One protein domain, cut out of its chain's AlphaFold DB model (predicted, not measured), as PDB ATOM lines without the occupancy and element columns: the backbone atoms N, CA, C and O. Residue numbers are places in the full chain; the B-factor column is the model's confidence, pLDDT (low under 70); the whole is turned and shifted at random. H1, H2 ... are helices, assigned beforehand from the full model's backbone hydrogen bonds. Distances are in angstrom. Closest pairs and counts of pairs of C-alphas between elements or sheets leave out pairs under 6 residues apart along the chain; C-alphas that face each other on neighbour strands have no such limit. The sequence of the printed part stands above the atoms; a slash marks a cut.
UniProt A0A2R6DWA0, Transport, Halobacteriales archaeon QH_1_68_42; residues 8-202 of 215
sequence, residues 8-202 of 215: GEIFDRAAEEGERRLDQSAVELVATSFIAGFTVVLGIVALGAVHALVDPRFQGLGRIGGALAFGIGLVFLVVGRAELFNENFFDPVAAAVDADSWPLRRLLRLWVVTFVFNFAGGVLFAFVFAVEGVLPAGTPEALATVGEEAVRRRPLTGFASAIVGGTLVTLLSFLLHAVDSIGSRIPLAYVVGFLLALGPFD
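This is residues 8 to 202 of the 215 residues of the protein "Transport" of Halobacteriales archaeon QH_1_68_42 (UniProt A0A2R6DWA0). An elongated body of mostly crossed helices is built along one long helix, H2, with H5 crossing it on one side, H3 folded back along it on the other, and H8 packed on H3. H1 and H4 cross at one end of the body; near the other end H6 starts out from H2, which it touches with residues 139 to 143 alone, and runs away from it to make a V with H7, which returns to H1 and forms a hairpin with H8. The printed part has 195 residues with eight named helices, H1 to H8 in chain order, and no named strand; the class is all helix. The whole is compact, with a radius of gyration of the C-alphas of 17.5 A, and spans 58 by 33 by 29 A.

H2, residues 26 to 54, and H3, residues 61 to 80, form a helical hairpin at a shallow tilt of 19 degrees, opposite ways; their closest C-alphas, of Leu 47 and Gly 66, are 3.7 A apart. With its residues 29 to 41 alone, H2 touches H5, residues 104 to 129, at a steep tilt of 42 degrees, the same way; the closest C-alphas, of Gly 37 and Asn 118, are 3.7 A apart. H6, residues 139 to 152, touches H2 with residues 139 to 143 alone, closest at the C-alphas of Thr 139 and Ala 49, 4.9 A; the tilt of 69.6 degrees is steep, only just short of about perpendicular. H8, residues 182 to 198, touches H3 at a steep tilt of 39 degrees, with the C-alphas of Gly 193 and Gly 71 closest at 4.0 A. H7, residues 155 to 177, forms a helical hairpin with H8 at a shallow tilt of 13 degrees; the closest C-alphas, of Leu 176 and Arg 185, are 6.1 A apart. H1, residues 8 to 22, touches H7 with residues 10 to 14 alone, closest at the C-alphas of Ile 10 and His 177, 5.5 A. H1 touches H4, residues 91 to 98, at 73 degrees, only just about perpendicular; the C-alphas of Gly 18 and Pro 92 are closest at 3.8 A. H2 and H7 are apart. Every O i to N i+4 pair is within hydrogen-bond range in H1, H2, H4, H5 and H6, against 13 of 16 in H3, 18 of 19 in H7 and 11 of 13 in H8.

H2 is 42.3 A long, from C-alpha 26 at (-33.961, -39.075, -6.099) to C-alpha 54 at (-11.542, -14.974, -32.733). H5 measures 37.3 A, H7 33.6 A and H3 29.5 A. H1 begins at C-alpha 8 at (-30.797, -55.772, -31.585), and H8 ends at C-alpha 198 at (-22.899, -25.134, -35.139).

The two C-alphas farthest apart, of Arg 57 and Asp 100, are 59.5 A apart. The printed part has no cut, and no link is long. The mean pLDDT of the printed part is 91.4; residues 200 to 202 are under 70.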
ATOM      1  N   GLY A   8     -30.125 -55.140 -32.726       93.19
ATOM      2  CA  GLY A   8     -30.797 -55.772 -31.585       93.19
ATOM      3  C   GLY A   8     -29.992 -55.621 -30.296       93.19
ATOM      4  O   GLY A   8     -30.499 -55.081 -29.328       93.19
ATOM      5  N   GLU A   9     -28.698 -55.955 -30.325       94.31
ATOM      6  CA  GLU A   9     -27.813 -55.777 -29.162       94.31
ATOM      7  C   GLU A   9     -27.711 -54.307 -28.721       94.31
ATOM      8  O   GLU A   9     -27.598 -54.024 -27.532       94.31
ATOM      9  N   ILE A  10     -27.749 -53.354 -29.661       94.31
ATOM     10  CA  ILE A  10     -27.789 -51.918 -29.338       94.31
ATOM     11  C   ILE A  10     -29.091 -51.561 -28.612       94.31
ATOM     12  O   ILE A  10     -29.055 -50.796 -27.648       94.31
ATOM     13  N   PHE A  11     -30.224 -52.092 -29.073       94.81
ATOM     14  CA  PHE A  11     -31.522 -51.864 -28.441       94.81
ATOM     15  C   PHE A  11     -31.577 -52.467 -27.034       94.81
ATOM     16  O   PHE A  11     -31.973 -51.768 -26.106       94.81
ATOM     17  N   ASP A  12     -31.100 -53.700 -26.856       95.88
ATOM     18  CA  ASP A  12     -31.077 -54.381 -25.555       95.88
ATOM     19  C   ASP A  12     -30.218 -53.604 -24.543       95.88
ATOM     20  O   ASP A  12     -30.658 -53.304 -23.435       95.88
ATOM     21  N   ARG A  13     -29.024 -53.153 -24.957       95.81
ATOM     22  CA  ARG A  13     -28.159 -52.278 -24.138       95.81
ATOM     23  C   ARG A  13     -28.844 -50.964 -23.761       95.81
ATOM     24  O   ARG A  13     -28.669 -50.472 -22.644       95.81
ATOM     25  N   ALA A  14     -29.605 -50.379 -24.686       96.00
ATOM     26  CA  ALA A  14     -30.355 -49.157 -24.429       96.00
ATOM     27  C   ALA A  14     -31.503 -49.386 -23.439       96.00
ATOM     28  O   ALA A  14     -31.712 -48.549 -22.564       96.00
ATOM     29  N   ALA A  15     -32.208 -50.515 -23.532       96.69
ATOM     30  CA  ALA A  15     -33.247 -50.893 -22.580       96.69
ATOM     31  C   ALA A  15     -32.668 -51.143 -21.174       96.69
ATOM     32  O   ALA A  15     -33.194 -50.614 -20.195       96.69
ATOM     33  N   GLU A  16     -31.536 -51.847 -21.064       96.44
ATOM     34  CA  GLU A  16     -30.835 -52.058 -19.788       96.44
ATOM     35  C   GLU A  16     -30.411 -50.731 -19.129       96.44
ATOM     36  O   GLU A  16     -30.651 -50.498 -17.940       96.44
ATOM     37  N   GLU A  17     -29.804 -49.826 -19.902       95.69
ATOM     38  CA  GLU A  17     -29.428 -48.493 -19.421       95.69
ATOM     39  C   GLU A  17     -30.662 -47.644 -19.071       95.69
ATOM     40  O   GLU A  17     -30.636 -46.879 -18.104       95.69
ATOM     41  N   GLY A  18     -31.752 -47.796 -19.822       96.31
ATOM     42  CA  GLY A  18     -33.026 -47.144 -19.560       96.31
ATOM     43  C   GLY A  18     -33.623 -47.545 -18.216       96.31
ATOM     44  O   GLY A  18     -34.001 -46.668 -17.440       96.31
ATOM     45  N   GLU A  19     -33.646 -48.841 -17.897       96.81
ATOM     46  CA  GLU A  19     -34.152 -49.322 -16.606       96.81
ATOM     47  C   GLU A  19     -33.275 -48.819 -15.453       96.81
ATOM     48  O   GLU A  19     -33.793 -48.300 -14.461       96.81
ATOM     49  N   ARG A  20     -31.942 -48.827 -15.626       95.50
ATOM     50  CA  ARG A  20     -31.007 -48.221 -14.661       95.50
ATOM     51  C   ARG A  20     -31.358 -46.757 -14.371       95.50
ATOM     52  O   ARG A  20     -31.336 -46.356 -13.208       95.50
ATOM     53  N   ARG A  21     -31.654 -45.951 -15.400       95.12
ATOM     54  CA  ARG A  21     -32.035 -44.529 -15.254       95.12
ATOM     55  C   ARG A  21     -33.400 -44.363 -14.584       95.12
ATOM     56  O   ARG A  21     -33.557 -43.507 -13.716       95.12
ATOM     57  N   LEU A  22     -34.385 -45.185 -14.948       96.12
ATOM     58  CA  LEU A  22     -35.728 -45.150 -14.353       96.12
ATOM     59  C   LEU A  22     -35.715 -45.474 -12.849       96.12
ATOM     60  O   LEU A  22     -36.517 -44.908 -12.095       96.12
ATOM     61  N   ASP A  23     -34.783 -46.325 -12.418       95.38
ATOM     62  CA  ASP A  23     -34.634 -46.769 -11.029       95.38
ATOM     63  C   ASP A  23     -33.662 -45.920 -10.190       95.38
ATOM     64  O   ASP A  23     -33.495 -46.165  -8.991       95.38
ATOM     65  N   GLN A  24     -33.070 -44.863 -10.762       94.00
ATOM     66  CA  GLN A  24     -32.177 -43.967 -10.025       94.00
ATOM     67  C   GLN A  24     -32.829 -43.373  -8.766       94.00
ATOM     68  O   GLN A  24     -34.011 -42.981  -8.719       94.00
ATOM     69  N   SER A  25     -32.011 -43.234  -7.719       96.62
ATOM     70  CA  SER A  25     -32.426 -42.572  -6.482       96.62
ATOM     71  C   SER A  25     -32.723 -41.087  -6.728       96.62
ATOM     72  O   SER A  25     -32.165 -40.459  -7.626       96.62
ATOM     73  N   ALA A  26     -33.609 -40.487  -5.927       95.19
ATOM     74  CA  ALA A  26     -33.961 -39.075  -6.099       95.19
ATOM     75  C   ALA A  26     -32.755 -38.137  -5.918       95.19
ATOM     76  O   ALA A  26     -32.642 -37.155  -6.643       95.19
ATOM     77  N   VAL A  27     -31.852 -38.451  -4.983       97.00
ATOM     78  CA  VAL A  27     -30.650 -37.646  -4.715       97.00
ATOM     79  C   VAL A  27     -29.683 -37.709  -5.892       97.00
ATOM     80  O   VAL A  27     -29.209 -36.669  -6.340       97.00
ATOM     81  N   GLU A  28     -29.427 -38.913  -6.408       96.25
ATOM     82  CA  GLU A  28     -28.572 -39.106  -7.579       96.25
ATOM     83  C   GLU A  28     -29.134 -38.355  -8.783       96.25
ATOM     84  O   GLU A  28     -28.433 -37.522  -9.350       96.25
ATOM     85  N   LEU A  29     -30.415 -38.569  -9.100       96.75
ATOM     86  CA  LEU A  29     -31.063 -37.952 -10.251       96.75
ATOM     87  C   LEU A  29     -31.035 -36.421 -10.181       96.75
ATOM     88  O   LEU A  29     -30.750 -35.758 -11.174       96.75
ATOM     89  N   VAL A  30     -31.312 -35.842  -9.010       97.94
ATOM     90  CA  VAL A  30     -31.253 -34.388  -8.807       97.94
ATOM     91  C   VAL A  30     -29.830 -33.865  -8.996       97.94
ATOM     92  O   VAL A  30     -29.633 -32.877  -9.703       97.94
ATOM     93  N   ALA A  31     -28.837 -34.522  -8.393       97.19
ATOM     94  CA  ALA A  31     -27.448 -34.086  -8.457       97.19
ATOM     95  C   ALA A  31     -26.890 -34.158  -9.888       97.19
ATOM     96  O   ALA A  31     -26.318 -33.180 -10.375       97.19
ATOM     97  N   THR A  32     -27.097 -35.276 -10.588       96.81
ATOM     98  CA  THR A  32     -26.617 -35.462 -11.965       96.81
ATOM     99  C   THR A  32     -27.345 -34.550 -12.948       96.81
ATOM    100  O   THR A  32     -26.700 -33.981 -13.828       96.81
ATOM    101  N   SER A  33     -28.651 -34.323 -12.768       97.12
ATOM    102  CA  SER A  33     -29.417 -33.366 -13.580       97.12
ATOM    103  C   SER A  33     -28.949 -31.927 -13.368       97.12
ATOM    104  O   SER A  33     -28.855 -31.140 -14.311       97.12
ATOM    105  N   PHE A  34     -28.631 -31.555 -12.132       97.44
ATOM    106  CA  PHE A  34     -28.127 -30.220 -11.836       97.44
ATOM    107  C   PHE A  34     -26.752 -29.980 -12.477       97.44
ATOM    108  O   PHE A  34     -26.536 -28.958 -13.134       97.44
ATOM    109  N   ILE A  35     -25.845 -30.958 -12.353       96.38
ATOM    110  CA  ILE A  35     -24.523 -30.936 -12.998       96.38
ATOM    111  C   ILE A  35     -24.665 -30.867 -14.521       96.38
ATOM    112  O   ILE A  35     -23.912 -30.134 -15.166       96.38
ATOM    113  N   ALA A  36     -25.638 -31.573 -15.103       95.94
ATOM    114  CA  ALA A  36     -25.878 -31.514 -16.539       95.94
ATOM    115  C   ALA A  36     -26.213 -30.086 -17.002       95.94
ATOM    116  O   ALA A  36     -25.587 -29.572 -17.929       95.94
ATOM    117  N   GLY A  37     -27.121 -29.405 -16.295       94.06
ATOM    118  CA  GLY A  37     -27.482 -28.010 -16.564       94.06
ATOM    119  C   GLY A  37     -26.301 -27.042 -16.494       94.06
ATOM    120  O   GLY A  37     -26.081 -26.246 -17.408       94.06
ATOM    121  N   PHE A  38     -25.503 -27.159 -15.432       94.25
ATOM    122  CA  PHE A  38     -24.250 -26.418 -15.277       94.25
ATOM    123  C   PHE A  38     -23.307 -26.628 -16.471       94.25
ATOM    124  O   PHE A  38     -22.775 -25.672 -17.035       94.25
ATOM    125  N   THR A  39     -23.114 -27.885 -16.866       94.94
ATOM    126  CA  THR A  39     -22.135 -28.268 -17.886       94.94
ATOM    127  C   THR A  39     -22.521 -27.736 -19.267       94.94
ATOM    128  O   THR A  39     -21.654 -27.307 -20.029       94.94
ATOM    129  N   VAL A  40     -23.822 -27.682 -19.575       93.19
ATOM    130  CA  VAL A  40     -24.326 -27.035 -20.796       93.19
ATOM    131  C   VAL A  40     -23.969 -25.547 -20.811       93.19
ATOM    132  O   VAL A  40     -23.446 -25.058 -21.812       93.19
ATOM    133  N   VAL A  41     -24.188 -24.826 -19.706       93.81
ATOM    134  CA  VAL A  41     -23.837 -23.397 -19.617       93.81
ATOM    135  C   VAL A  41     -22.334 -23.178 -19.722       93.81
ATOM    136  O   VAL A  41     -21.909 -22.254 -20.410       93.81
ATOM    137  N   LEU A  42     -21.519 -24.054 -19.130       94.56
ATOM    138  CA  LEU A  42     -20.068 -24.010 -19.305       94.56
ATOM    139  C   LEU A  42     -19.669 -24.132 -20.786       94.56
ATOM    140  O   LEU A  42     -18.817 -23.376 -21.254       94.56
ATOM    141  N   GLY A  43     -20.315 -25.027 -21.540       94.69
ATOM    142  CA  GLY A  43     -20.122 -25.145 -22.989       94.69
ATOM    143  C   GLY A  43     -20.513 -23.873 -23.751       94.69
ATOM    144  O   GLY A  43     -19.779 -23.435 -24.636       94.69
ATOM    145  N   ILE A  44     -21.635 -23.242 -23.386       93.00
ATOM    146  CA  ILE A  44     -22.094 -21.971 -23.978       93.00
ATOM    147  C   ILE A  44     -21.104 -20.836 -23.678       93.00
ATOM    148  O   ILE A  44     -20.773 -20.052 -24.565       93.00
ATOM    149  N   VAL A  45     -20.581 -20.764 -22.454       94.69
ATOM    150  CA  VAL A  45     -19.565 -19.775 -22.064       94.69
ATOM    151  C   VAL A  45     -18.270 -19.983 -22.841       94.69
ATOM    152  O   VAL A  45     -17.710 -19.015 -23.352       94.69
ATOM    153  N   ALA A  46     -17.812 -21.229 -22.989       95.06
ATOM    154  CA  ALA A  46     -16.632 -21.547 -23.790       95.06
ATOM    155  C   ALA A  46     -16.816 -21.127 -25.259       95.06
ATOM    156  O   ALA A  46     -15.909 -20.541 -25.854       95.06
ATOM    157  N   LEU A  47     -18.010 -21.356 -25.817       93.50
ATOM    158  CA  LEU A  47     -18.387 -20.877 -27.145       93.50
ATOM    159  C   LEU A  47     -18.283 -19.355 -27.242       93.50
ATOM    160  O   LEU A  47     -17.605 -18.855 -28.139       93.50
ATOM    161  N   GLY A  48     -18.920 -18.628 -26.321       92.56
ATOM    162  CA  GLY A  48     -18.914 -17.165 -26.305       92.56
ATOM    163  C   GLY A  48     -17.507 -16.589 -26.157       92.56
ATOM    164  O   GLY A  48     -17.152 -15.645 -26.859       92.56
ATOM    165  N   ALA A  49     -16.678 -17.199 -25.307       94.31
ATOM    166  CA  ALA A  49     -15.306 -16.764 -25.077       94.31
ATOM    167  C   ALA A  49     -14.445 -16.929 -26.334       94.31
ATOM    168  O   ALA A  49     -13.747 -16.000 -26.736       94.31
ATOM    169  N   VAL A  50     -14.516 -18.085 -27.004       94.56
ATOM    170  CA  VAL A  50     -13.774 -18.290 -28.256       94.56
ATOM    171  C   VAL A  50     -14.310 -17.394 -29.368       94.56
ATOM    172  O   VAL A  50     -13.516 -16.826 -30.119       94.56
ATOM    173  N   HIS A  51     -15.628 -17.208 -29.453       90.94
ATOM    174  CA  HIS A  51     -16.231 -16.300 -30.421       90.94
ATOM    175  C   HIS A  51     -15.697 -14.868 -30.252       90.94
ATOM    176  O   HIS A  51     -15.173 -14.299 -31.209       90.94
ATOM    177  N   ALA A  52     -15.726 -14.333 -29.028       91.94
ATOM    178  CA  ALA A  52     -15.230 -12.995 -28.705       91.94
ATOM    179  C   ALA A  52     -13.729 -12.815 -28.991       91.94
ATOM    180  O   ALA A  52     -13.293 -11.740 -29.401       91.94
ATOM    181  N   LEU A  53     -12.928 -13.868 -28.805       92.12
ATOM    182  CA  LEU A  53     -11.486 -13.832 -29.058       92.12
ATOM    183  C   LEU A  53     -11.127 -13.894 -30.549       92.12
ATOM    184  O   LEU A  53     -10.118 -13.314 -30.962       92.12
ATOM    185  N   VAL A  54     -11.904 -14.628 -31.349       91.62
ATOM    186  CA  VAL A  54     -11.542 -14.974 -32.733       91.62
ATOM    187  C   VAL A  54     -12.228 -14.074 -33.755       91.62
ATOM    188  O   VAL A  54     -11.566 -13.617 -34.691       91.62
ATOM    189  N   ASP A  55     -13.522 -13.797 -33.589       87.56
ATOM    190  CA  ASP A  55     -14.326 -13.110 -34.608       87.56
ATOM    191  C   ASP A  55     -13.806 -11.706 -34.981       87.56
ATOM    192  O   ASP A  55     -13.705 -11.423 -36.179       87.56
ATOM    193  N   PRO A  56     -13.326 -10.862 -34.037       87.38
ATOM    194  CA  PRO A  56     -12.796  -9.536 -34.373       87.38
ATOM    195  C   PRO A  56     -11.587  -9.555 -35.319       87.38
ATOM    196  O   PRO A  56     -11.296  -8.556 -35.975       87.38
ATOM    197  N   ARG A  57     -10.845 -10.670 -35.363       87.38
ATOM    198  CA  ARG A  57      -9.645 -10.834 -36.200       87.38
ATOM    199  C   ARG A  57      -9.923 -11.640 -37.464       87.38
ATOM    200  O   ARG A  57      -9.279 -11.409 -38.484       87.38
ATOM    201  N   PHE A  58     -10.858 -12.584 -37.389       85.25
ATOM    202  CA  PHE A  58     -11.162 -13.527 -38.456       85.25
ATOM    203  C   PHE A  58     -12.673 -13.750 -38.544       85.25
ATOM    204  O   PHE A  58     -13.202 -14.737 -38.024       85.25
ATOM    205  N   GLN A  59     -13.353 -12.818 -39.213       78.88
ATOM    206  CA  GLN A  59     -14.806 -12.835 -39.389       78.88
ATOM    207  C   GLN A  59     -15.290 -14.212 -39.868       78.88
ATOM    208  O   GLN A  59     -14.770 -14.769 -40.837       78.88
ATOM    209  N   GLY A  60     -16.270 -14.781 -39.162       75.62
ATOM    210  CA  GLY A  60     -16.857 -16.086 -39.478       75.62
ATOM    211  C   GLY A  60     -16.129 -17.288 -38.863       75.62
ATOM    212  O   GLY A  60     -16.774 -18.305 -38.595       75.62
ATOM    213  N   LEU A  61     -14.831 -17.184 -38.538       86.81
ATOM    214  CA  LEU A  61     -14.123 -18.245 -37.804       86.81
ATOM    215  C   LEU A  61     -14.509 -18.284 -36.323       86.81
ATOM    216  O   LEU A  61     -14.411 -19.346 -35.708       86.81
ATOM    217  N   GLY A  62     -15.008 -17.179 -35.758       87.06
ATOM    218  CA  GLY A  62     -15.493 -17.141 -34.378       87.06
ATOM    219  C   GLY A  62     -16.656 -18.101 -34.128       87.06
ATOM    220  O   GLY A  62     -16.702 -18.753 -33.087       87.06
ATOM    221  N   ARG A  63     -17.571 -18.259 -35.097       85.75
ATOM    222  CA  ARG A  63     -18.688 -19.221 -35.007       85.75
ATOM    223  C   ARG A  63     -18.188 -20.666 -34.965       85.75
ATOM    224  O   ARG A  63     -18.616 -21.439 -34.114       85.75
ATOM    225  N   ILE A  64     -17.265 -21.024 -35.858       90.88
ATOM    226  CA  ILE A  64     -16.704 -22.381 -35.929       90.88
ATOM    227  C   ILE A  64     -15.865 -22.676 -34.681       90.88
ATOM    228  O   ILE A  64     -16.033 -23.724 -34.063       90.88
ATOM    229  N   GLY A  65     -14.998 -21.742 -34.281       92.75
ATOM    230  CA  GLY A  65     -14.182 -21.864 -33.074       92.75
ATOM    231  C   GLY A  65     -15.031 -22.010 -31.813       92.75
ATOM    232  O   GLY A  65     -14.764 -22.882 -30.989       92.75
ATOM    233  N   GLY A  66     -16.095 -21.214 -31.693       92.56
ATOM    234  CA  GLY A  66     -17.044 -21.325 -30.592       92.56
ATOM    235  C   GLY A  66     -17.763 -22.678 -30.563       92.56
ATOM    236  O   GLY A  66     -17.857 -23.301 -29.507       92.56
ATOM    237  N   ALA A  67     -18.209 -23.184 -31.716       92.56
ATOM    238  CA  ALA A  67     -18.838 -24.501 -31.801       92.56
ATOM    239  C   ALA A  67     -17.878 -25.638 -31.405       92.56
ATOM    240  O   ALA A  67     -18.277 -26.574 -30.713       92.56
ATOM    241  N   LEU A  68     -16.601 -25.546 -31.794       95.25
ATOM    242  CA  LEU A  68     -15.568 -26.500 -31.373       95.25
ATOM    243  C   LEU A  68     -15.386 -26.476 -29.849       95.25
ATOM    244  O   LEU A  68     -15.321 -27.528 -29.217       95.25
ATOM    245  N   ALA A  69     -15.376 -25.285 -29.247       95.69
ATOM    246  CA  ALA A  69     -15.274 -25.127 -27.800       95.69
ATOM    247  C   ALA A  69     -16.489 -25.708 -27.055       95.69
ATOM    248  O   ALA A  69     -16.318 -26.386 -26.042       95.69
ATOM    249  N   PHE A  70     -17.705 -25.519 -27.578       94.88
ATOM    250  CA  PHE A  70     -18.918 -26.106 -26.998       94.88
ATOM    251  C   PHE A  70     -18.873 -27.639 -26.967       94.88
ATOM    252  O   PHE A  70     -19.339 -28.245 -26.001       94.88
ATOM    253  N   GLY A  71     -18.280 -28.274 -27.987       94.69
ATOM    254  CA  GLY A  71     -18.138 -29.732 -28.062       94.69
ATOM    255  C   GLY A  71     -17.514 -30.357 -26.807       94.69
ATOM    256  O   GLY A  71     -17.897 -31.456 -26.408       94.69
ATOM    257  N   ILE A  72     -16.625 -29.628 -26.124       95.12
ATOM    258  CA  ILE A  72     -15.998 -30.052 -24.862       95.12
ATOM    259  C   ILE A  72     -17.042 -30.229 -23.746       95.12
ATOM    260  O   ILE A  72     -16.965 -31.188 -22.978       95.12
ATOM    261  N   GLY A  73     -18.051 -29.356 -23.675       93.88
ATOM    262  CA  GLY A  73     -19.124 -29.461 -22.684       93.88
ATOM    263  C   GLY A  73     -19.905 -30.770 -22.820       93.88
ATOM    264  O   GLY A  73     -20.195 -31.431 -21.825       93.88
ATOM    265  N   LEU A  74     -20.170 -31.210 -24.054       93.94
ATOM    266  CA  LEU A  74     -20.876 -32.472 -24.278       93.94
ATOM    267  C   LEU A  74     -20.008 -33.700 -23.970       93.94
ATOM    268  O   LEU A  74     -20.520 -34.708 -23.491       93.94
ATOM    269  N   VAL A  75     -18.685 -33.599 -24.141       96.44
ATOM    270  CA  VAL A  75     -17.747 -34.623 -23.646       96.44
ATOM    271  C   VAL A  75     -17.846 -34.764 -22.129       96.44
ATOM    272  O   VAL A  75     -17.906 -35.887 -21.631       96.44
ATOM    273  N   PHE A  76     -17.896 -33.654 -21.385       95.69
ATOM    274  CA  PHE A  76     -18.029 -33.698 -19.926       95.69
ATOM    275  C   PHE A  76     -19.339 -34.348 -19.480       95.69
ATOM    276  O   PHE A  76     -19.320 -35.138 -18.539       95.69
ATOM    277  N   LEU A  77     -20.443 -34.085 -20.184       94.94
ATOM    278  CA  LEU A  77     -21.729 -34.737 -19.923       94.94
ATOM    279  C   LEU A  77     -21.637 -36.260 -20.085       94.94
ATOM    280  O   LEU A  77     -21.999 -37.000 -19.171       94.94
ATOM    281  N   VAL A  78     -21.076 -36.722 -21.206       94.50
ATOM    282  CA  VAL A  78     -20.971 -38.157 -21.516       94.50
ATOM    283  C   VAL A  78     -19.988 -38.882 -20.596       94.50
ATOM    284  O   VAL A  78     -20.275 -39.982 -20.127       94.50
ATOM    285  N   VAL A  79     -18.829 -38.281 -20.308       94.50
ATOM    286  CA  VAL A  79     -17.829 -38.871 -19.400       94.50
ATOM    287  C   VAL A  79     -18.330 -38.860 -17.955       94.50
ATOM    288  O   VAL A  79     -18.137 -39.836 -17.234       94.50
ATOM    289  N   GLY A  80     -18.995 -37.781 -17.541       92.44
ATOM    290  CA  GLY A  80     -19.552 -37.623 -16.201       92.44
ATOM    291  C   GLY A  80     -20.848 -38.397 -15.959       92.44
ATOM    292  O   GLY A  80     -21.299 -38.434 -14.817       92.44
ATOM    293  N   ARG A  81     -21.438 -39.005 -17.001       92.75
ATOM    294  CA  ARG A  81     -22.746 -39.687 -16.952       92.75
ATOM    295  C   ARG A  81     -23.825 -38.807 -16.301       92.75
ATOM    296  O   ARG A  81     -24.585 -39.259 -15.448       92.75
ATOM    297  N   ALA A  82     -23.827 -37.524 -16.660       93.56
ATOM    298  CA  ALA A  82     -24.791 -36.562 -16.144       93.56
ATOM    299  C   ALA A  82     -26.151 -36.738 -16.842       93.56
ATOM    300  O   ALA A  82     -26.203 -37.086 -18.016       93.56
ATOM    301  N   GLU A  83     -27.253 -36.478 -16.137       94.69
ATOM    302  CA  GLU A  83     -28.597 -36.740 -16.665       94.69
ATOM    303  C   GLU A  83     -29.150 -35.510 -17.395       94.69
ATOM    304  O   GLU A  83     -29.730 -34.597 -16.795       94.69
ATOM    305  N   LEU A  84     -28.953 -35.472 -18.714       93.38
ATOM    306  CA  LEU A  84     -29.514 -34.434 -19.571       93.38
ATOM    307  C   LEU A  84     -30.934 -34.813 -20.023       93.38
ATOM    308  O   LEU A  84     -31.197 -35.937 -20.445       93.38
ATOM    309  N   PHE A  85     -31.869 -33.869 -19.959       91.38
ATOM    310  CA  PHE A  85     -33.292 -34.095 -20.227       91.38
ATOM    311  C   PHE A  85     -33.570 -34.764 -21.583       91.38
ATOM    312  O   PHE A  85     -34.315 -35.735 -21.651       91.38
ATOM    313  N   ASN A  86     -32.963 -34.272 -22.663       87.44
ATOM    314  CA  ASN A  86     -33.178 -34.794 -24.018       87.44
ATOM    315  C   ASN A  86     -32.411 -36.094 -24.310       87.44
ATOM    316  O   ASN A  86     -32.764 -36.801 -25.249       87.44
ATOM    317  N   GLU A  87     -31.399 -36.437 -23.513       89.25
ATOM    318  CA  GLU A  87     -30.715 -37.735 -23.587       89.25
ATOM    319  C   GLU A  87     -31.614 -38.871 -23.070       89.25
ATOM    320  O   GLU A  87     -31.527 -40.008 -23.532       89.25
ATOM    321  N   ASN A  88     -32.551 -38.534 -22.178       91.50
ATOM    322  CA  ASN A  88     -33.498 -39.443 -21.535       91.50
ATOM    323  C   ASN A  88     -34.712 -39.824 -22.412       91.50
ATOM    324  O   ASN A  88     -35.725 -40.309 -21.902       91.50
ATOM    325  N   PHE A  89     -34.646 -39.598 -23.726       92.00
ATOM    326  CA  PHE A  89     -35.711 -39.975 -24.661       92.00
ATOM    327  C   PHE A  89     -35.501 -41.335 -25.317       92.00
ATOM    328  O   PHE A  89     -36.491 -41.995 -25.606       92.00
ATOM    329  N   PHE A  90     -34.257 -41.760 -25.560       94.56
ATOM    330  CA  PHE A  90     -34.002 -43.052 -26.200       94.56
ATOM    331  C   PHE A  90     -34.006 -44.193 -25.177       94.56
ATOM    332  O   PHE A  90     -34.948 -44.982 -25.161       94.56
ATOM    333  N   ASP A  91     -33.011 -44.233 -24.283       96.25
ATOM    334  CA  ASP A  91     -32.789 -45.355 -23.356       96.25
ATOM    335  C   ASP A  91     -34.035 -45.675 -22.501       96.25
ATOM    336  O   ASP A  91     -34.513 -46.811 -22.530       96.25
ATOM    337  N   PRO A  92     -34.669 -44.703 -21.803       96.06
ATOM    338  CA  PRO A  92     -35.818 -45.003 -20.945       96.06
ATOM    339  C   PRO A  92     -37.070 -45.422 -21.724       96.06
ATOM    340  O   PRO A  92     -37.913 -46.145 -21.198       96.06
ATOM    341  N   VAL A  93     -37.215 -44.965 -22.974       95.94
ATOM    342  CA  VAL A  93     -38.327 -45.381 -23.841       95.94
ATOM    343  C   VAL A  93     -38.084 -46.784 -24.387       95.94
ATOM    344  O   VAL A  93     -39.038 -47.551 -24.462       95.94
ATOM    345  N   ALA A  94     -36.837 -47.151 -24.702       95.69
ATOM    346  CA  ALA A  94     -36.486 -48.528 -25.047       95.69
ATOM    347  C   ALA A  94     -36.856 -49.487 -23.901       95.69
ATOM    348  O   ALA A  94     -37.581 -50.452 -24.132       95.69
ATOM    349  N   ALA A  95     -36.496 -49.143 -22.658       96.06
ATOM    350  CA  ALA A  95     -36.893 -49.904 -21.468       96.06
ATOM    351  C   ALA A  95     -38.421 -49.989 -21.298       96.06
ATOM    352  O   ALA A  95     -38.974 -51.038 -20.986       96.06
ATOM    353  N   ALA A  96     -39.132 -48.883 -21.539       95.44
ATOM    354  CA  ALA A  96     -40.588 -48.844 -21.440       95.44
ATOM    355  C   ALA A  96     -41.306 -49.714 -22.484       95.44
ATOM    356  O   ALA A  96     -42.399 -50.205 -22.203       95.44
ATOM    357  N   VAL A  97     -40.717 -49.868 -23.673       94.75
ATOM    358  CA  VAL A  97     -41.228 -50.732 -24.747       94.75
ATOM    359  C   VAL A  97     -40.964 -52.209 -24.448       94.75
ATOM    360  O   VAL A  97     -41.797 -53.037 -24.805       94.75
ATOM    361  N   ASP A  98     -39.846 -52.526 -23.793       92.38
ATOM    362  CA  ASP A  98     -39.469 -53.898 -23.422       92.38
ATOM    363  C   ASP A  98     -40.183 -54.404 -22.149       92.38
ATOM    364  O   ASP A  98     -40.307 -55.604 -21.914       92.38
ATOM    365  N   ALA A  99     -40.712 -53.495 -21.326       90.25
ATOM    366  CA  ALA A  99     -41.400 -53.838 -20.085       90.25
ATOM    367  C   ALA A  99     -42.791 -54.474 -20.296       90.25
ATOM    368  O   ALA A  99     -43.586 -54.028 -21.122       90.25
ATOM    369  N   ASP A 100     -43.162 -55.410 -19.408       88.56
ATOM    370  CA  ASP A 100     -44.502 -56.036 -19.356       88.56
ATOM    371  C   ASP A 100     -45.653 -55.019 -19.226       88.56
ATOM    372  O   ASP A 100     -46.799 -55.282 -19.599       88.56
ATOM    373  N   SER A 101     -45.371 -53.851 -18.639       90.06
ATOM    374  CA  SER A 101     -46.332 -52.759 -18.494       90.06
ATOM    375  C   SER A 101     -45.649 -51.400 -18.604       90.06
ATOM    376  O   SER A 101     -44.548 -51.201 -18.093       90.06
ATOM    377  N   TRP A 102     -46.332 -50.438 -19.232       92.12
ATOM    378  CA  TRP A 102     -45.760 -49.123 -19.519       92.12
ATOM    379  C   TRP A 102     -45.466 -48.320 -18.232       92.12
ATOM    380  O   TRP A 102     -46.405 -47.921 -17.525       92.12
ATOM    381  N   PRO A 103     -44.197 -47.990 -17.921       93.38
ATOM    382  CA  PRO A 103     -43.798 -47.359 -16.663       93.38
ATOM    383  C   PRO A 103     -44.011 -45.829 -16.661       93.38
ATOM    384  O   PRO A 103     -43.108 -45.058 -16.329       93.38
ATOM    385  N   LEU A 104     -45.227 -45.360 -16.977       94.56
ATOM    386  CA  LEU A 104     -45.530 -43.933 -17.196       94.56
ATOM    387  C   LEU A 104     -45.089 -43.026 -16.037       94.56
ATOM    388  O   LEU A 104     -44.565 -41.937 -16.256       94.56
ATOM    389  N   ARG A 105     -45.289 -43.469 -14.790       95.62
ATOM    390  CA  ARG A 105     -44.924 -42.691 -13.594       95.62
ATOM    391  C   ARG A 105     -43.410 -42.506 -13.459       95.62
ATOM    392  O   ARG A 105     -42.980 -41.427 -13.058       95.62
ATOM    393  N   ARG A 106     -42.619 -43.537 -13.782       96.12
ATOM    394  CA  ARG A 106     -41.148 -43.488 -13.711       96.12
ATOM    395  C   ARG A 106     -40.591 -42.598 -14.823       96.12
ATOM    396  O   ARG A 106     -39.787 -41.720 -14.529       96.12
ATOM    397  N   LEU A 107     -41.127 -42.719 -16.041       96.88
ATOM    398  CA  LEU A 107     -40.797 -41.838 -17.168       96.88
ATOM    399  C   LEU A 107     -41.090 -40.365 -16.860       96.88
ATOM    400  O   LEU A 107     -40.210 -39.519 -16.977       96.88
ATOM    401  N   LEU A 108     -42.308 -40.054 -16.400       96.81
ATOM    402  CA  LEU A 108     -42.682 -38.678 -16.065       96.81
ATOM    403  C   LEU A 108     -41.824 -38.109 -14.928       96.81
ATOM    404  O   LEU A 108     -41.425 -36.950 -14.998       96.81
ATOM    405  N   ARG A 109     -41.507 -38.912 -13.901       97.31
ATOM    406  CA  ARG A 109     -40.576 -38.510 -12.834       97.31
ATOM    407  C   ARG A 109     -39.210 -38.154 -13.418       97.31
ATOM    408  O   ARG A 109     -38.696 -37.085 -13.106       97.31
ATOM    409  N   LEU A 110     -38.644 -39.032 -14.245       97.31
ATOM    410  CA  LEU A 110     -37.333 -38.839 -14.860       97.31
ATOM    411  C   LEU A 110     -37.301 -37.552 -15.694       97.31
ATOM    412  O   LEU A 110     -36.465 -36.681 -15.457       97.31
ATOM    413  N   TRP A 111     -38.260 -37.375 -16.601       97.06
ATOM    414  CA  TRP A 111     -38.331 -36.213 -17.490       97.06
ATOM    415  C   TRP A 111     -38.565 -34.895 -16.754       97.06
ATOM    416  O   TRP A 111     -37.907 -33.902 -17.053       97.06
ATOM    417  N   VAL A 112     -39.470 -34.860 -15.773       97.62
ATOM    418  CA  VAL A 112     -39.748 -33.626 -15.023       97.62
ATOM    419  C   VAL A 112     -38.553 -33.230 -14.162       97.62
ATOM    420  O   VAL A 112     -38.169 -32.063 -14.159       97.62
ATOM    421  N   VAL A 113     -37.944 -34.180 -13.445       97.88
ATOM    422  CA  VAL A 113     -36.795 -33.883 -12.577       97.88
ATOM    423  C   VAL A 113     -35.601 -33.428 -13.412       97.88
ATOM    424  O   VAL A 113     -35.030 -32.380 -13.117       97.88
ATOM    425  N   THR A 114     -35.262 -34.151 -14.483       97.38
ATOM    426  CA  THR A 114     -34.150 -33.764 -15.369       97.38
ATOM    427  C   THR A 114     -34.378 -32.388 -15.980       97.38
ATOM    428  O   THR A 114     -33.510 -31.529 -15.862       97.38
ATOM    429  N   PHE A 115     -35.566 -32.112 -16.523       96.25
ATOM    430  CA  PHE A 115     -35.901 -30.796 -17.070       96.25
ATOM    431  C   PHE A 115     -35.728 -29.668 -16.041       96.25
ATOM    432  O   PHE A 115     -35.029 -28.686 -16.299       96.25
ATOM    433  N   VAL A 116     -36.332 -29.818 -14.856       98.00
ATOM    434  CA  VAL A 116     -36.314 -28.783 -13.810       98.00
ATOM    435  C   VAL A 116     -34.896 -28.524 -13.310       98.00
ATOM    436  O   VAL A 116     -34.495 -27.367 -13.189       98.00
ATOM    437  N   PHE A 117     -34.118 -29.570 -13.035       97.81
ATOM    438  CA  PHE A 117     -32.785 -29.410 -12.455       97.81
ATOM    439  C   PHE A 117     -31.709 -29.072 -13.491       97.81
ATOM    440  O   PHE A 117     -30.788 -28.331 -13.153       97.81
ATOM    441  N   ASN A 118     -31.848 -29.498 -14.752       97.19
ATOM    442  CA  ASN A 118     -31.028 -28.968 -15.846       97.19
ATOM    443  C   ASN A 118     -31.243 -27.454 -15.980       97.19
ATOM    444  O   ASN A 118     -30.281 -26.689 -16.044       97.19
ATOM    445  N   PHE A 119     -32.502 -27.004 -15.976       94.94
ATOM    446  CA  PHE A 119     -32.814 -25.580 -16.052       94.94
ATOM    447  C   PHE A 119     -32.284 -24.818 -14.832       94.94
ATOM    448  O   PHE A 119     -31.609 -23.804 -14.991       94.94
ATOM    449  N   ALA A 120     -32.516 -25.326 -13.619       96.94
ATOM    450  CA  ALA A 120     -32.041 -24.697 -12.388       96.94
ATOM    451  C   ALA A 120     -30.506 -24.597 -12.331       96.94
ATOM    452  O   ALA A 120     -29.977 -23.541 -11.981       96.94
ATOM    453  N   GLY A 121     -29.792 -25.665 -12.707       95.56
ATOM    454  CA  GLY A 121     -28.331 -25.672 -12.784       95.56
ATOM    455  C   GLY A 121     -27.806 -24.669 -13.806       95.56
ATOM    456  O   GLY A 121     -26.892 -23.902 -13.507       95.56
ATOM    457  N   GLY A 122     -28.437 -24.607 -14.981       94.19
ATOM    458  CA  GLY A 122     -28.087 -23.627 -16.003       94.19
ATOM    459  C   GLY A 122     -28.317 -22.185 -15.539       94.19
ATOM    460  O   GLY A 122     -27.412 -21.360 -15.618       94.19
ATOM    461  N   VAL A 123     -29.496 -21.880 -14.992       93.56
ATOM    462  CA  VAL A 123     -29.836 -20.535 -14.499       93.56
ATOM    463  C   VAL A 123     -28.886 -20.087 -13.391       93.56
ATOM    464  O   VAL A 123     -28.377 -18.968 -13.448       93.56
ATOM    465  N   LEU A 124     -28.607 -20.945 -12.404       96.00
ATOM    466  CA  LEU A 124     -27.712 -20.580 -11.307       96.00
ATOM    467  C   LEU A 124     -26.316 -20.220 -11.825       96.00
ATOM    468  O   LEU A 124     -25.759 -19.197 -11.434       96.00
ATOM    469  N   PHE A 125     -25.756 -21.029 -12.725       92.56
ATOM    470  CA  PHE A 125     -24.423 -20.759 -13.254       92.56
ATOM    471  C   PHE A 125     -24.392 -19.599 -14.242       92.56
ATOM    472  O   PHE A 125     -23.404 -18.871 -14.267       92.56
ATOM    473  N   ALA A 126     -25.471 -19.353 -14.985       91.25
ATOM    474  CA  ALA A 126     -25.598 -18.137 -15.776       91.25
ATOM    475  C   ALA A 126     -25.495 -16.883 -14.887       91.25
ATOM    476  O   ALA A 126     -24.784 -15.949 -15.247       91.25
ATOM    477  N   PHE A 127     -26.108 -16.883 -13.694       93.25
ATOM    478  CA  PHE A 127     -25.934 -15.790 -12.727       93.25
ATOM    479  C   PHE A 127     -24.498 -15.665 -12.218       93.25
ATOM    480  O   PHE A 127     -24.001 -14.550 -12.091       93.25
ATOM    481  N   VAL A 128     -23.815 -16.784 -11.960       93.69
ATOM    482  CA  VAL A 128     -22.399 -16.766 -11.554       93.69
ATOM    483  C   VAL A 128     -21.527 -16.145 -12.648       93.69
ATOM    484  O   VAL A 128     -20.697 -15.290 -12.355       93.69
ATOM    485  N   PHE A 129     -21.737 -16.522 -13.910       91.94
ATOM    486  CA  PHE A 129     -20.991 -15.971 -15.043       91.94
ATOM    487  C   PHE A 129     -21.372 -14.525 -15.390       91.94
ATOM    488  O   PHE A 129     -20.586 -13.834 -16.032       91.94
ATOM    489  N   ALA A 130     -22.537 -14.047 -14.950       90.31
ATOM    490  CA  ALA A 130     -22.946 -12.653 -15.105       90.31
ATOM    491  C   ALA A 130     -22.251 -11.696 -14.118       90.31
ATOM    492  O   ALA A 130     -22.355 -10.480 -14.279       90.31
ATOM    493  N   VAL A 131     -21.553 -12.212 -13.096       93.62
ATOM    494  CA  VAL A 131     -20.780 -11.378 -12.168       93.62
ATOM    495  C   VAL A 131     -19.615 -10.720 -12.912       93.62
ATOM    496  O   VAL A 131     -18.836 -11.380 -13.603       93.62
ATOM    497  N   GLU A 132     -19.489  -9.402 -12.754       90.38
ATOM    498  CA  GLU A 132     -18.456  -8.604 -13.415       90.38
ATOM    499  C   GLU A 132     -17.046  -9.131 -13.098       90.38
ATOM    500  O   GLU A 132     -16.717  -9.451 -11.955       90.38
ATOM    501  N   GLY A 133     -16.209  -9.244 -14.132       90.38
ATOM    502  CA  GLY A 133     -14.834  -9.733 -14.019       90.38
ATOM    503  C   GLY A 133     -14.670 -11.257 -14.012       90.38
ATOM    504  O   GLY A 133     -13.535 -11.724 -14.075       90.38
ATOM    505  N   VAL A 134     -15.755 -12.045 -13.985       93.19
ATOM    506  CA  VAL A 134     -15.666 -13.516 -14.102       93.19
ATOM    507  C   VAL A 134     -15.320 -13.944 -15.527       93.19
ATOM    508  O   VAL A 134     -14.528 -14.864 -15.730       93.19
ATOM    509  N   LEU A 135     -15.923 -13.289 -16.521       93.38
ATOM    510  CA  LEU A 135     -15.736 -13.618 -17.929       93.38
ATOM    511  C   LEU A 135     -14.652 -12.746 -18.585       93.38
ATOM    512  O   LEU A 135     -14.533 -11.564 -18.253       93.38
ATOM    513  N   PRO A 136     -13.893 -13.284 -19.559       90.88
ATOM    514  CA  PRO A 136     -12.971 -12.488 -20.365       90.88
ATOM    515  C   PRO A 136     -13.693 -11.370 -21.129       90.88
ATOM    516  O   PRO A 136     -14.848 -11.528 -21.530       90.88
ATOM    517  N   ALA A 137     -12.986 -10.271 -21.402       89.50
ATOM    518  CA  ALA A 137     -13.525  -9.132 -22.147       89.50
ATOM    519  C   ALA A 137     -14.142  -9.549 -23.498       89.50
ATOM    520  O   ALA A 137     -13.578 -10.384 -24.206       89.50
ATOM    521  N   GLY A 138     -15.295  -8.974 -23.850       88.50
ATOM    522  CA  GLY A 138     -16.032  -9.298 -25.078       88.50
ATOM    523  C   GLY A 138     -16.918 -10.547 -24.979       88.50
ATOM    524  O   GLY A 138     -17.806 -10.741 -25.810       88.50
ATOM    525  N   THR A 139     -16.696 -11.413 -23.981       92.44
ATOM    526  CA  THR A 139     -17.498 -12.632 -23.786       92.44
ATOM    527  C   THR A 139     -18.935 -12.318 -23.358       92.44
ATOM    528  O   THR A 139     -19.844 -12.910 -23.943       92.44
ATOM    529  N   PRO A 140     -19.193 -11.413 -22.388       92.56
ATOM    530  CA  PRO A 140     -20.561 -11.051 -22.019       92.56
ATOM    531  C   PRO A 140     -21.381 -10.526 -23.202       92.56
ATOM    532  O   PRO A 140     -22.536 -10.908 -23.357       92.56
ATOM    533  N   GLU A 141     -20.784  -9.714 -24.078       89.44
ATOM    534  CA  GLU A 141     -21.439  -9.144 -25.259       89.44
ATOM    535  C   GLU A 141     -21.760 -10.218 -26.309       89.44
ATOM    536  O   GLU A 141     -22.864 -10.251 -26.866       89.44
ATOM    537  N   ALA A 142     -20.825 -11.146 -26.544       87.62
ATOM    538  CA  ALA A 142     -21.057 -12.306 -27.403       87.62
ATOM    539  C   ALA A 142     -22.207 -13.181 -26.871       87.62
ATOM    540  O   ALA A 142     -23.102 -13.563 -27.624       87.62
ATOM    541  N   LEU A 143     -22.228 -13.457 -25.563       88.50
ATOM    542  CA  LEU A 143     -23.290 -14.240 -24.926       88.50
ATOM    543  C   LEU A 143     -24.641 -13.514 -24.929       88.50
ATOM    544  O   LEU A 143     -25.670 -14.150 -25.157       88.50
ATOM    545  N   ALA A 144     -24.648 -12.195 -24.724       88.06
ATOM    546  CA  ALA A 144     -25.854 -11.378 -24.818       88.06
ATOM    547  C   ALA A 144     -26.464 -11.464 -26.222       88.06
ATOM    548  O   ALA A 144     -27.663 -11.691 -26.351       88.06
ATOM    549  N   THR A 145     -25.634 -11.398 -27.266       83.88
ATOM    550  CA  THR A 145     -26.083 -11.534 -28.660       83.88
ATOM    551  C   THR A 145     -26.760 -12.887 -28.899       83.88
ATOM    552  O   THR A 145     -27.867 -12.936 -29.437       83.88
ATOM    553  N   VAL A 146     -26.155 -13.981 -28.417       80.88
ATOM    554  CA  VAL A 146     -26.739 -15.335 -28.488       80.88
ATOM    555  C   VAL A 146     -28.079 -15.406 -27.747       80.88
ATOM    556  O   VAL A 146     -29.052 -15.960 -28.265       80.88
ATOM    557  N   GLY A 147     -28.156 -14.832 -26.543       82.25
ATOM    558  CA  GLY A 147     -29.383 -14.793 -25.748       82.25
ATOM    559  C   GLY A 147     -30.499 -13.994 -26.423       82.25
ATOM    560  O   GLY A 147     -31.640 -14.450 -26.504       82.25
ATOM    561  N   GLU A 148     -30.178 -12.826 -26.972       83.81
ATOM    562  CA  GLU A 148     -31.135 -11.995 -27.694       83.81
ATOM    563  C   GLU A 148     -31.645 -12.664 -28.975       83.81
ATOM    564  O   GLU A 148     -32.838 -12.602 -29.275       83.81
ATOM    565  N   GLU A 149     -30.768 -13.321 -29.738       79.31
ATOM    566  CA  GLU A 149     -31.174 -14.120 -30.893       79.31
ATOM    567  C   GLU A 149     -32.125 -15.244 -30.491       79.31
ATOM    568  O   GLU A 149     -33.130 -15.461 -31.170       79.31
ATOM    569  N   ALA A 150     -31.853 -15.930 -29.379       77.38
ATOM    570  CA  ALA A 150     -32.729 -16.976 -28.870       77.38
ATOM    571  C   ALA A 150     -34.126 -16.435 -28.517       77.38
ATOM    572  O   ALA A 150     -35.125 -17.053 -28.882       77.38
ATOM    573  N   VAL A 151     -34.206 -15.261 -27.879       81.81
ATOM    574  CA  VAL A 151     -35.478 -14.616 -27.498       81.81
ATOM    575  C   VAL A 151     -36.239 -14.067 -28.709       81.81
ATOM    576  O   VAL A 151     -37.466 -14.138 -28.748       81.81
ATOM    577  N   ARG A 152     -35.540 -13.535 -29.721       82.88
ATOM    578  CA  ARG A 152     -36.162 -12.973 -30.935       82.88
ATOM    579  C   ARG A 152     -36.677 -14.031 -31.916       82.88
ATOM    580  O   ARG A 152     -37.403 -13.687 -32.852       82.88
ATOM    581  N   ARG A 153     -36.302 -15.305 -31.759       79.81
ATOM    582  CA  ARG A 153     -36.746 -16.384 -32.654       79.81
ATOM    583  C   ARG A 153     -38.261 -16.563 -32.594       79.81
ATOM    584  O   ARG A 153     -38.873 -16.585 -31.531       79.81
ATOM    585  N   ARG A 154     -38.871 -16.777 -33.765       87.81
ATOM    586  CA  ARG A 154     -40.290 -17.143 -33.857       87.81
ATOM    587  C   ARG A 154     -40.543 -18.447 -33.085       87.81
ATOM    588  O   ARG A 154     -39.734 -19.368 -33.228       87.81
ATOM    589  N   PRO A 155     -41.676 -18.591 -32.370       84.31
ATOM    590  CA  PRO A 155     -41.963 -19.789 -31.579       84.31
ATOM    591  C   PRO A 155     -41.847 -21.095 -32.373       84.31
ATOM    592  O   PRO A 155     -41.223 -22.043 -31.907       84.31
ATOM    593  N   LEU A 156     -42.364 -21.126 -33.608       84.31
ATOM    594  CA  LEU A 156     -42.271 -22.303 -34.478       84.31
ATOM    595  C   LEU A 156     -40.819 -22.641 -34.855       84.31
ATOM    596  O   LEU A 156     -40.433 -23.805 -34.840       84.31
ATOM    597  N   THR A 157     -39.996 -21.633 -35.154       81.88
ATOM    598  CA  THR A 157     -38.569 -21.816 -35.462       81.88
ATOM    599  C   THR A 157     -37.794 -22.293 -34.237       81.88
ATOM    600  O   THR A 157     -36.953 -23.183 -34.353       81.88
ATOM    601  N   GLY A 158     -38.089 -21.734 -33.060       81.00
ATOM    602  CA  GLY A 158     -37.529 -22.186 -31.787       81.00
ATOM    603  C   GLY A 158     -37.887 -23.643 -31.496       81.00
ATOM    604  O   GLY A 158     -37.001 -24.445 -31.219       81.00
ATOM    605  N   PHE A 159     -39.159 -24.008 -31.664       81.19
ATOM    606  CA  PHE A 159     -39.645 -25.377 -31.489       81.19
ATOM    607  C   PHE A 159     -38.990 -26.363 -32.467       81.19
ATOM    608  O   PHE A 159     -38.477 -27.397 -32.049       81.19
ATOM    609  N   ALA A 160     -38.923 -26.027 -33.758       84.75
ATOM    610  CA  ALA A 160     -38.255 -26.864 -34.753       84.75
ATOM    611  C   ALA A 160     -36.752 -27.025 -34.458       84.75
ATOM    612  O   ALA A 160     -36.213 -28.124 -34.569       84.75
ATOM    613  N   SER A 161     -36.083 -25.953 -34.020       82.38
ATOM    614  CA  SER A 161     -34.672 -26.011 -33.610       82.38
ATOM    615  C   SER A 161     -34.476 -26.915 -32.391       82.38
ATOM    616  O   SER A 161     -33.525 -27.692 -32.355       82.38
ATOM    617  N   ALA A 162     -35.392 -26.857 -31.420       83.50
ATOM    618  CA  ALA A 162     -35.388 -27.740 -30.258       83.50
ATOM    619  C   ALA A 162     -35.588 -29.212 -30.647       83.50
ATOM    620  O   ALA A 162     -34.891 -30.065 -30.102       83.50
ATOM    621  N   ILE A 163     -36.456 -29.517 -31.622       86.00
ATOM    622  CA  ILE A 163     -36.586 -30.879 -32.166       86.00
ATOM    623  C   ILE A 163     -35.260 -31.338 -32.774       86.00
ATOM    624  O   ILE A 163     -34.783 -32.413 -32.436       86.00
ATOM    625  N   VAL A 164     -34.632 -30.527 -33.632       87.38
ATOM    626  CA  VAL A 164     -33.353 -30.891 -34.269       87.38
ATOM    627  C   VAL A 164     -32.263 -31.143 -33.223       87.38
ATOM    628  O   VAL A 164     -31.570 -32.157 -33.293       87.38
ATOM    629  N   GLY A 165     -32.138 -30.259 -32.230       88.00
ATOM    630  CA  GLY A 165     -31.186 -30.436 -31.134       88.00
ATOM    631  C   GLY A 165     -31.481 -31.680 -30.291       88.00
ATOM    632  O   GLY A 165     -30.575 -32.449 -29.979       88.00
ATOM    633  N   GLY A 166     -32.754 -31.927 -29.976       88.31
ATOM    634  CA  GLY A 166     -33.200 -33.132 -29.277       88.31
ATOM    635  C   GLY A 166     -32.865 -34.411 -30.044       88.31
ATOM    636  O   GLY A 166     -32.321 -35.343 -29.459       88.31
ATOM    637  N   THR A 167     -33.095 -34.430 -31.357       89.44
ATOM    638  CA  THR A 167     -32.761 -35.566 -32.227       89.44
ATOM    639  C   THR A 167     -31.260 -35.840 -32.257       89.44
ATOM    640  O   THR A 167     -30.866 -36.999 -32.215       89.44
ATOM    641  N   LEU A 168     -30.409 -34.809 -32.287       92.06
ATOM    642  CA  LEU A 168     -28.952 -34.992 -32.251       92.06
ATOM    643  C   LEU A 168     -28.476 -35.614 -30.932       92.06
ATOM    644  O   LEU A 168     -27.632 -36.506 -30.955       92.06
ATOM    645  N   VAL A 169     -29.031 -35.186 -29.795       92.31
ATOM    646  CA  VAL A 169     -28.697 -35.795 -28.496       92.31
ATOM    647  C   VAL A 169     -29.267 -37.209 -28.378       92.31
ATOM    648  O   VAL A 169     -28.568 -38.105 -27.925       92.31
ATOM    649  N   THR A 170     -30.482 -37.449 -28.870       91.69
ATOM    650  CA  THR A 170     -31.079 -38.797 -28.919       91.69
ATOM    651  C   THR A 170     -30.231 -39.740 -29.782       91.69
ATOM    652  O   THR A 170     -29.972 -40.882 -29.407       91.69
ATOM    653  N   LEU A 171     -29.746 -39.250 -30.929       92.44
ATOM    654  CA  LEU A 171     -28.816 -39.974 -31.791       92.44
ATOM    655  C   LEU A 171     -27.498 -40.265 -31.068       92.44
ATOM    656  O   LEU A 171     -26.964 -41.360 -31.218       92.44
ATOM    657  N   LEU A 172     -26.977 -39.322 -30.277       94.38
ATOM    658  CA  LEU A 172     -25.805 -39.577 -29.444       94.38
ATOM    659  C   LEU A 172     -26.068 -40.726 -28.467       94.38
ATOM    660  O   LEU A 172     -25.264 -41.651 -28.463       94.38
ATOM    661  N   SER A 173     -27.183 -40.725 -27.723       92.50
ATOM    662  CA  SER A 173     -27.539 -41.830 -26.812       92.50
ATOM    663  C   SER A 173     -27.495 -43.182 -27.524       92.50
ATOM    664  O   SER A 173     -26.820 -44.102 -27.069       92.50
ATOM    665  N   PHE A 174     -28.112 -43.276 -28.706       93.25
ATOM    666  CA  PHE A 174     -28.066 -44.480 -29.539       93.25
ATOM    667  C   PHE A 174     -26.632 -44.875 -29.938       93.25
ATOM    668  O   PHE A 174     -26.228 -46.026 -29.784       93.25
ATOM    669  N   LEU A 175     -25.833 -43.924 -30.434       93.75
ATOM    670  CA  LEU A 175     -24.460 -44.184 -30.881       93.75
ATOM    671  C   LEU A 175     -23.528 -44.594 -29.732       93.75
ATOM    672  O   LEU A 175     -22.577 -45.342 -29.959       93.75
ATOM    673  N   LEU A 176     -23.786 -44.137 -28.503       94.38
ATOM    674  CA  LEU A 176     -23.001 -44.518 -27.328       94.38
ATOM    675  C   LEU A 176     -23.144 -46.007 -26.979       94.38
ATOM    676  O   LEU A 176     -22.201 -46.577 -26.427       94.38
ATOM    677  N   HIS A 177     -24.263 -46.640 -27.342       94.62
ATOM    678  CA  HIS A 177     -24.482 -48.086 -27.182       94.62
ATOM    679  C   HIS A 177     -23.796 -48.924 -28.265       94.62
ATOM    680  O   HIS A 177     -23.517 -50.106 -28.052       94.62
ATOM    681  N   ALA A 178     -23.453 -48.303 -29.398       92.69
ATOM    682  CA  ALA A 178     -22.696 -48.930 -30.480       92.69
ATOM    683  C   ALA A 178     -21.181 -49.015 -30.200       92.69
ATOM    684  O   ALA A 178     -20.444 -49.595 -30.999       92.69
ATOM    685  N   VAL A 179     -20.698 -48.431 -29.095       92.50
ATOM    686  CA  VAL A 179     -19.275 -48.402 -28.729       92.50
ATOM    687  C   VAL A 179     -19.025 -48.892 -27.301       92.50
ATOM    688  O   VAL A 179     -19.732 -48.535 -26.360       92.50
ATOM    689  N   ASP A 180     -17.946 -49.655 -27.115       86.31
ATOM    690  CA  ASP A 180     -17.684 -50.355 -25.846       86.31
ATOM    691  C   ASP A 180     -16.678 -49.646 -24.920       86.31
ATOM    692  O   ASP A 180     -16.431 -50.105 -23.808       86.31
ATOM    693  N   SER A 181     -16.066 -48.531 -25.343       88.31
ATOM    694  CA  SER A 181     -15.021 -47.854 -24.557       88.31
ATOM    695  C   SER A 181     -15.308 -46.375 -24.315       88.31
ATOM    696  O   SER A 181     -15.787 -45.671 -25.204       88.31
ATOM    697  N   ILE A 182     -14.929 -45.873 -23.133       86.75
ATOM    698  CA  ILE A 182     -14.998 -44.437 -22.805       86.75
ATOM    699  C   ILE A 182     -14.209 -43.613 -23.835       86.75
ATOM    700  O   ILE A 182     -14.688 -42.579 -24.294       86.75
ATOM    701  N   GLY A 183     -13.042 -44.105 -24.267       91.06
ATOM    702  CA  GLY A 183     -12.225 -43.449 -25.291       91.06
ATOM    703  C   GLY A 183     -12.947 -43.280 -26.633       91.06
ATOM    704  O   GLY A 183     -12.758 -42.267 -27.295       91.06
ATOM    705  N   SER A 184     -13.820 -44.221 -27.007       91.88
ATOM    706  CA  SER A 184     -14.653 -44.146 -28.217       91.88
ATOM    707  C   SER A 184     -15.871 -43.231 -28.055       91.88
ATOM    708  O   SER A 184     -16.353 -42.676 -29.039       91.88
ATOM    709  N   ARG A 185     -16.357 -43.032 -26.822       94.44
ATOM    710  CA  ARG A 185     -17.492 -42.143 -26.519       94.44
ATOM    711  C   ARG A 185     -17.126 -40.664 -26.621       94.44
ATOM    712  O   ARG A 185     -17.937 -39.869 -27.082       94.44
ATOM    713  N   ILE A 186     -15.899 -40.303 -26.240       96.19
ATOM    714  CA  ILE A 186     -15.386 -38.923 -26.290       96.19
ATOM    715  C   ILE A 186     -15.510 -38.292 -27.690       96.19
ATOM    716  O   ILE A 186     -16.135 -37.237 -27.792       96.19
ATOM    717  N   PRO A 187     -14.970 -38.877 -28.779       96.31
ATOM    718  CA  PRO A 187     -15.073 -38.269 -30.103       96.31
ATOM    719  C   PRO A 187     -16.520 -38.184 -30.603       96.31
ATOM    720  O   PRO A 187     -16.866 -37.193 -31.240       96.31
ATOM    721  N   LEU A 188     -17.382 -39.160 -30.282       95.75
ATOM    722  CA  LEU A 188     -18.810 -39.100 -30.618       95.75
ATOM    723  C   LEU A 188     -19.496 -37.917 -29.926       95.75
ATOM    724  O   LEU A 188     -20.144 -37.106 -30.588       95.75
ATOM    725  N   ALA A 189     -19.297 -37.782 -28.613       96.06
ATOM    726  CA  ALA A 189     -19.839 -36.681 -27.826       96.06
ATOM    727  C   ALA A 189     -19.335 -35.323 -28.332       96.06
ATOM    728  O   ALA A 189     -20.120 -34.392 -28.499       96.06
ATOM    729  N   TYR A 190     -18.039 -35.228 -28.639       96.94
ATOM    730  CA  TYR A 190     -17.428 -34.008 -29.156       96.94
ATOM    731  C   TYR A 190     -18.012 -33.601 -30.511       96.94
ATOM    732  O   TYR A 190     -18.392 -32.446 -30.690       96.94
ATOM    733  N   VAL A 191     -18.125 -34.543 -31.458       95.38
ATOM    734  CA  VAL A 191     -18.688 -34.279 -32.791       95.38
ATOM    735  C   VAL A 191     -20.152 -33.866 -32.690       95.38
ATOM    736  O   VAL A 191     -20.543 -32.881 -33.312       95.38
ATOM    737  N   VAL A 192     -20.960 -34.559 -31.885       94.31
ATOM    738  CA  VAL A 192     -22.367 -34.176 -31.696       94.31
ATOM    739  C   VAL A 192     -22.478 -32.806 -31.026       94.31
ATOM    740  O   VAL A 192     -23.294 -31.993 -31.450       94.31
ATOM    741  N   GLY A 193     -21.633 -32.503 -30.039       93.75
ATOM    742  CA  GLY A 193     -21.626 -31.206 -29.364       93.75
ATOM    743  C   GLY A 193     -21.247 -30.079 -30.315       93.75
ATOM    744  O   GLY A 193     -21.941 -29.068 -30.390       93.75
ATOM    745  N   PHE A 194     -20.212 -30.294 -31.126       94.19
ATOM    746  CA  PHE A 194     -19.847 -29.383 -32.202       94.19
ATOM    747  C   PHE A 194     -21.019 -29.136 -33.163       94.19
ATOM    748  O   PHE A 194     -21.335 -27.985 -33.453       94.19
ATOM    749  N   LEU A 195     -21.705 -30.190 -33.619       91.69
ATOM    750  CA  LEU A 195     -22.856 -30.064 -34.521       91.69
ATOM    751  C   LEU A 195     -24.044 -29.343 -33.870       91.69
ATOM    752  O   LEU A 195     -24.717 -28.563 -34.543       91.69
ATOM    753  N   LEU A 196     -24.282 -29.565 -32.577       89.56
ATOM    754  CA  LEU A 196     -25.323 -28.875 -31.813       89.56
ATOM    755  C   LEU A 196     -25.079 -27.370 -31.749       89.56
ATOM    756  O   LEU A 196     -26.011 -26.604 -31.967       89.56
ATOM    757  N   ALA A 197     -23.840 -26.954 -31.483       88.31
ATOM    758  CA  ALA A 197     -23.475 -25.543 -31.393       88.31
ATOM    759  C   ALA A 197     -23.293 -24.863 -32.749       88.31
ATOM    760  O   ALA A 197     -23.500 -23.658 -32.881       88.31
ATOM    761  N   LEU A 198     -22.897 -25.624 -33.769       84.12
ATOM    762  CA  LEU A 198     -22.899 -25.134 -35.139       84.12
ATOM    763  C   LEU A 198     -24.343 -24.921 -35.634       84.12
ATOM    764  O   LEU A 198     -24.597 -24.013 -36.435       84.12
ATOM    765  N   GLY A 199     -25.274 -25.738 -35.127       72.88
ATOM    766  CA  GLY A 199     -26.710 -25.663 -35.365       72.88
ATOM    767  C   GLY A 199     -27.386 -24.470 -34.670       72.88
ATOM    768  O   GLY A 199     -26.982 -24.063 -33.586       72.88
ATOM    769  N   PRO A 200     -28.439 -23.890 -35.280       56.06
ATOM    770  CA  PRO A 200     -29.315 -24.483 -36.282       56.06
ATOM    771  C   PRO A 200     -28.825 -24.185 -37.697       56.06
ATOM    772  O   PRO A 200     -28.094 -23.230 -37.939       56.06
ATOM    773  N   PHE A 201     -29.258 -24.998 -38.652       50.78
ATOM    774  CA  PHE A 201     -29.107 -24.738 -40.075       50.78
ATOM    775  C   PHE A 201     -29.834 -23.441 -40.467       50.78
ATOM    776  O   PHE A 201     -30.931 -23.485 -41.028       50.78
ATOM    777  N   ASP A 202     -29.216 -22.287 -40.214       41.34
ATOM    778  CA  ASP A 202     -29.707 -20.984 -40.665       41.34
ATOM    779  C   ASP A 202     -29.986 -21.011 -42.177       41.34
ATOM    780  O   ASP A 202     -30.884 -20.333 -42.657       41.34
TER     781      ASP A 202